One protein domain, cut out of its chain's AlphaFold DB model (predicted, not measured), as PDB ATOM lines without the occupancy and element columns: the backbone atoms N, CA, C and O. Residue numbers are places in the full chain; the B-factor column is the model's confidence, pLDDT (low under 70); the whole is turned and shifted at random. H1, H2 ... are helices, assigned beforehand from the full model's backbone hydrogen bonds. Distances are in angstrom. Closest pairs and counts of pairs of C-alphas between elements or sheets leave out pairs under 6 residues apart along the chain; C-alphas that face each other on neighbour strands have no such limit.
ATOM      1  N   ASN A   2     153.923 184.381  50.548       89.88
ATOM      2  CA  ASN A   2     155.329 184.055  50.398       89.88
ATOM      3  C   ASN A   2     155.976 185.080  49.455       89.88
ATOM      4  O   ASN A   2     155.793 185.008  48.243       89.88
ATOM      5  N   LEU A   3     156.780 186.006  49.990       90.12
ATOM      6  CA  LEU A   3     157.444 187.041  49.182       90.12
ATOM      7  C   LEU A   3     158.485 186.480  48.193       90.12
ATOM      8  O   LEU A   3     158.898 187.186  47.275       90.12
ATOM      9  N   GLY A   4     158.880 185.209  48.319       93.81
ATOM     10  CA  GLY A   4     159.690 184.513  47.317       93.81
ATOM     11  C   GLY A   4     158.924 184.175  46.029       93.81
ATOM     12  O   GLY A   4     159.542 184.076  44.969       93.81
ATOM     13  N   ASN A   5     157.591 184.071  46.077       96.69
ATOM     14  CA  ASN A   5     156.747 183.769  44.917       96.69
ATOM     15  C   ASN A   5     156.391 185.054  44.140       96.69
ATOM     16  O   ASN A   5     155.914 186.030  44.714       96.69
ATOM     17  N   ALA A   6     156.610 185.055  42.820       96.69
ATOM     18  CA  ALA A   6     156.296 186.192  41.953       96.69
ATOM     19  C   ALA A   6     154.794 186.517  41.893       96.69
ATOM     20  O   ALA A   6     154.436 187.690  41.884       96.69
ATOM     21  N   GLN A   7     153.925 185.503  41.904       97.00
ATOM     22  CA  GLN A   7     152.472 185.680  41.890       97.00
ATOM     23  C   GLN A   7     151.983 186.385  43.161       97.00
ATOM     24  O   GLN A   7     151.187 187.324  43.084       97.00
ATOM     25  N   ASP A   8     152.500 185.974  44.321       96.81
ATOM     26  CA  ASP A   8     152.185 186.603  45.604       96.81
ATOM     27  C   ASP A   8     152.659 188.065  45.621       96.81
ATOM     28  O   ASP A   8     151.912 188.939  46.052       96.81
ATOM     29  N   ARG A   9     153.864 188.351  45.098       96.69
ATOM     30  CA  ARG A   9     154.381 189.728  44.980       96.69
ATOM     31  C   ARG A   9     153.540 190.593  44.043       96.69
ATOM     32  O   ARG A   9     153.260 191.732  44.393       96.69
ATOM     33  N   ALA A  10     153.135 190.072  42.886       96.44
ATOM     34  CA  ALA A  10     152.310 190.808  41.927       96.44
ATOM     35  C   ALA A  10     150.936 191.154  42.521       96.44
ATOM     36  O   ALA A  10     150.495 192.300  42.450       96.44
ATOM     37  N   SER A  11     150.304 190.178  43.177       95.19
ATOM     38  CA  SER A  11     149.011 190.368  43.844       95.19
ATOM     39  C   SER A  11     149.118 191.392  44.977       95.19
ATOM     40  O   SER A  11     148.291 192.293  45.080       95.19
ATOM     41  N   LEU A  12     150.165 191.286  45.800       96.00
ATOM     42  CA  LEU A  12     150.408 192.205  46.908       96.00
ATOM     43  C   LEU A  12     150.722 193.630  46.427       96.00
ATOM     44  O   LEU A  12     150.212 194.580  47.007       96.00
ATOM     45  N   ALA A  13     151.527 193.798  45.372       94.94
ATOM     46  CA  ALA A  13     151.854 195.117  44.827       94.94
ATOM     47  C   ALA A  13     150.598 195.865  44.353       94.94
ATOM     48  O   ALA A  13     150.434 197.044  44.665       94.94
ATOM     49  N   LEU A  14     149.680 195.164  43.677       92.00
ATOM     50  CA  LEU A  14     148.399 195.734  43.260       92.00
ATOM     51  C   LEU A  14     147.522 196.111  44.463       92.00
ATOM     52  O   LEU A  14     146.990 197.217  44.500       92.00
ATOM     53  N   GLN A  15     147.412 195.230  45.461       92.06
ATOM     54  CA  GLN A  15     146.647 195.500  46.685       92.06
ATOM     55  C   GLN A  15     147.195 196.708  47.452       92.06
ATOM     56  O   GLN A  15     146.422 197.529  47.939       92.06
ATOM     57  N   ILE A  16     148.523 196.840  47.540       92.19
ATOM     58  CA  ILE A  16     149.177 197.995  48.163       92.19
ATOM     59  C   ILE A  16     148.830 199.271  47.399       92.19
ATOM     60  O   ILE A  16     148.434 200.250  48.025       92.19
ATOM     61  N   ALA A  17     148.947 199.269  46.068       90.50
ATOM     62  CA  ALA A  17     148.618 200.438  45.257       90.50
ATOM     63  C   ALA A  17     147.150 200.858  45.438       90.50
ATOM     64  O   ALA A  17     146.876 202.020  45.714       90.50
ATOM     65  N   GLN A  18     146.219 199.901  45.377       89.31
ATOM     66  CA  GLN A  18     144.793 200.145  45.613       89.31
ATOM     67  C   GLN A  18     144.540 200.738  47.005       89.31
ATOM     68  O   GLN A  18     143.898 201.777  47.121       89.31
ATOM     69  N   TYR A  19     145.102 200.125  48.050       90.06
ATOM     70  CA  TYR A  19     144.943 200.589  49.427       90.06
ATOM     71  C   TYR A  19     145.487 202.009  49.631       90.06
ATOM     72  O   TYR A  19     144.806 202.848  50.216       90.06
ATOM     73  N   LEU A  20     146.687 202.308  49.119       89.31
ATOM     74  CA  LEU A  20     147.281 203.646  49.213       89.31
ATOM     75  C   LEU A  20     146.425 204.705  48.506       89.31
ATOM     76  O   LEU A  20     146.248 205.797  49.044       89.31
ATOM     77  N   CYS A  21     145.835 204.371  47.356       86.19
ATOM     78  CA  CYS A  21     144.926 205.265  46.642       86.19
ATOM     79  C   CYS A  21     143.578 205.450  47.362       86.19
ATOM     80  O   CYS A  21     142.991 206.530  47.277       86.19
ATOM     81  N   SER A  22     143.091 204.457  48.114       81.69
ATOM     82  CA  SER A  22     141.879 204.598  48.938       81.69
ATOM     83  C   SER A  22     142.099 205.486  50.174       81.69
ATOM     84  O   SER A  22     141.209 206.248  50.547       81.69
ATOM     85  N   ILE A  23     143.295 205.469  50.780       76.25
ATOM     86  CA  ILE A  23     143.594 206.228  52.014       76.25
ATOM     87  C   ILE A  23     143.414 207.746  51.848       76.25
ATOM     88  O   ILE A  23     142.998 208.415  52.796       76.25
ATOM     89  N   GLU A  24     143.687 208.306  50.665       62.12
ATOM     90  CA  GLU A  24     143.524 209.748  50.419       62.12
ATOM     91  C   GLU A  24     142.082 210.252  50.607       62.12
ATOM     92  O   GLU A  24     141.896 211.438  50.871       62.12
ATOM     93  N   ASN A  25     141.077 209.370  50.554       55.97
ATOM     94  CA  ASN A  25     139.668 209.734  50.735       55.97
ATOM     95  C   ASN A  25     139.185 209.658  52.195       55.97
ATOM     96  O   ASN A  25     138.153 210.229  52.513       55.97
ATOM     97  N   ASP A  36     133.082 200.566  45.065       76.50
ATOM     98  CA  ASP A  36     133.066 199.947  43.756       76.50
ATOM     99  C   ASP A  36     134.518 199.620  43.392       76.50
ATOM    100  O   ASP A  36     135.361 200.512  43.253       76.50
ATOM    101  N   SER A  37     134.826 198.326  43.275       77.88
ATOM    102  CA  SER A  37     136.169 197.856  42.931       77.88
ATOM    103  C   SER A  37     136.673 198.500  41.637       77.88
ATOM    104  O   SER A  37     137.887 198.634  41.464       77.88
ATOM    105  N   ASP A  38     135.768 198.898  40.737       83.81
ATOM    106  CA  ASP A  38     136.094 199.605  39.501       83.81
ATOM    107  C   ASP A  38     136.493 201.070  39.764       83.81
ATOM    108  O   ASP A  38     137.439 201.579  39.161       83.81
ATOM    109  N   ALA A  39     135.853 201.747  40.725       85.44
ATOM    110  CA  ALA A  39     136.208 203.107  41.137       85.44
ATOM    111  C   ALA A  39     137.591 203.165  41.812       85.44
ATOM    112  O   ALA A  39     138.413 204.019  41.467       85.44
ATOM    113  N   VAL A  40     137.888 202.216  42.708       85.38
ATOM    114  CA  VAL A  40     139.215 202.094  43.344       85.38
ATOM    115  C   VAL A  40     140.294 201.812  42.294       85.38
ATOM    116  O   VAL A  40     141.373 202.407  42.326       85.38
ATOM    117  N   MET A  41     139.999 200.950  41.316       86.50
ATOM    118  CA  MET A  41     140.929 200.632  40.232       86.50
ATOM    119  C   MET A  41     141.190 201.831  39.311       86.50
ATOM    120  O   MET A  41     142.345 202.084  38.973       86.50
ATOM    121  N   LYS A  42     140.163 202.605  38.941       89.12
ATOM    122  CA  LYS A  42     140.330 203.833  38.141       89.12
ATOM    123  C   LYS A  42     141.209 204.857  38.848       89.12
ATOM    124  O   LYS A  42     142.137 205.377  38.234       89.12
ATOM    125  N   LYS A  43     140.979 205.077  40.145       87.06
ATOM    126  CA  LYS A  43     141.808 205.978  40.954       87.06
ATOM    127  C   LYS A  43     143.266 205.511  41.008       87.06
ATOM    128  O   LYS A  43     144.178 206.315  40.837       87.06
ATOM    129  N   ALA A  44     143.492 204.206  41.180       89.81
ATOM    130  CA  ALA A  44     144.836 203.634  41.152       89.81
ATOM    131  C   ALA A  44     145.526 203.830  39.792       89.81
ATOM    132  O   ALA A  44     146.703 204.176  39.750       89.81
ATOM    133  N   ILE A  45     144.801 203.664  38.681       91.12
ATOM    134  CA  ILE A  45     145.335 203.914  37.334       91.12
ATOM    135  C   ILE A  45     145.748 205.379  37.176       91.12
ATOM    136  O   ILE A  45     146.845 205.641  36.690       91.12
ATOM    137  N   GLU A  46     144.900 206.324  37.584       90.62
ATOM    138  CA  GLU A  46     145.204 207.758  37.500       90.62
ATOM    139  C   GLU A  46     146.447 208.128  38.313       90.62
ATOM    140  O   GLU A  46     147.305 208.848  37.807       90.62
ATOM    141  N   PHE A  47     146.584 207.570  39.516       89.94
ATOM    142  CA  PHE A  47     147.745 207.784  40.378       89.94
ATOM    143  C   PHE A  47     149.036 207.188  39.793       89.94
ATOM    144  O   PHE A  47     150.069 207.848  39.732       89.94
ATOM    145  N   ILE A  48     148.992 205.935  39.325       92.00
ATOM    146  CA  ILE A  48     150.171 205.236  38.784       92.00
ATOM    147  C   ILE A  48     150.641 205.873  37.470       92.00
ATOM    148  O   ILE A  48     151.825 205.799  37.140       92.00
ATOM    149  N   ARG A  49     149.739 206.519  36.725       93.62
ATOM    150  CA  ARG A  49     150.029 207.107  35.412       93.62
ATOM    151  C   ARG A  49     151.188 208.101  35.425       93.62
ATOM    152  O   ARG A  49     151.905 208.164  34.436       93.62
ATOM    153  N   GLU A  50     151.380 208.845  36.514       92.25
ATOM    154  CA  GLU A  50     152.494 209.796  36.660       92.25
ATOM    155  C   GLU A  50     153.866 209.101  36.661       92.25
ATOM    156  O   GLU A  50     154.859 209.673  36.218       92.25
ATOM    157  N   PHE A  51     153.913 207.843  37.104       92.62
ATOM    158  CA  PHE A  51     155.129 207.034  37.194       92.62
ATOM    159  C   PHE A  51     155.275 206.042  36.037       92.62
ATOM    160  O   PHE A  51     156.309 205.390  35.907       92.62
ATOM    161  N   ALA A  52     154.238 205.888  35.211       94.19
ATOM    162  CA  ALA A  52     154.256 204.971  34.085       94.19
ATOM    163  C   ALA A  52     155.132 205.532  32.955       94.19
ATOM    164  O   ALA A  52     154.885 206.624  32.441       94.19
ATOM    165  N   GLN A  53     156.129 204.757  32.534       95.19
ATOM    166  CA  GLN A  53     156.982 205.088  31.395       95.19
ATOM    167  C   GLN A  53     156.561 204.287  30.150       95.19
ATOM    168  O   GLN A  53     156.108 203.147  30.271       95.19
TER     169      GLN A  53
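This is residues 2 to 25 and 36 to 53 of the 234 residues of the protein "Maternal protein exuperantia" of Lasius niger (UniProt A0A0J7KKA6). What shape do these atoms make? It is a loose T of two helices: the long helix H1 is the stem, and the shorter H2 is set across the part of H1 near its last residues, with the first residues of H1 sticking out. What is it built of? The printed part has 42 residues with two named helices, H1 then H2 along the chain, and no named strand, and its class is all helix. How tightly is it gathered? It is only just loose, close to compact, with a radius of gyration of the C-alphas of 11.4 A and spans of 31 by 26 by 16 A.

Where is the longest helix? H1 holds residues 6 to 23 and is 25.8 A from first to last C-alpha, from C-alpha 6 at (156.296, 186.192, 41.953) to C-alpha 23 at (143.594, 206.228, 52.014). Where is the other helix? H2 holds residues 37 to 48 and is 16.4 A from first to last C-alpha, with C-alpha 48 at (150.171, 205.236, 38.784).

How does H1 stand to H2? They touch, with the closest C-alphas, those of Gln 18 and Ala 44, 5.7 A apart. Their lines are about perpendicular, at 88 degrees. Which part of H1 takes part? H1 touches H2 with residues 17 to 22 alone, while residues 4 to 11, of which 6 to 11 belong to H1, stand free. What do the backbones show? In H1 and H2 every O i to N i+4 pair is within hydrogen-bond range.

How far does it reach? The two C-alphas farthest apart, those of Gly 4 and Asn 25, are 32.4 A apart. Is anything missing? Residues 26 to 35 are not printed, and the C-alphas of Asn 25 and Asp 36 are 13.7 A apart across this cut, which lies in the link from H1 to H2. Where is confidence low? The mean pLDDT of the printed part is 88.8, and residues 24 to 25 are under 70.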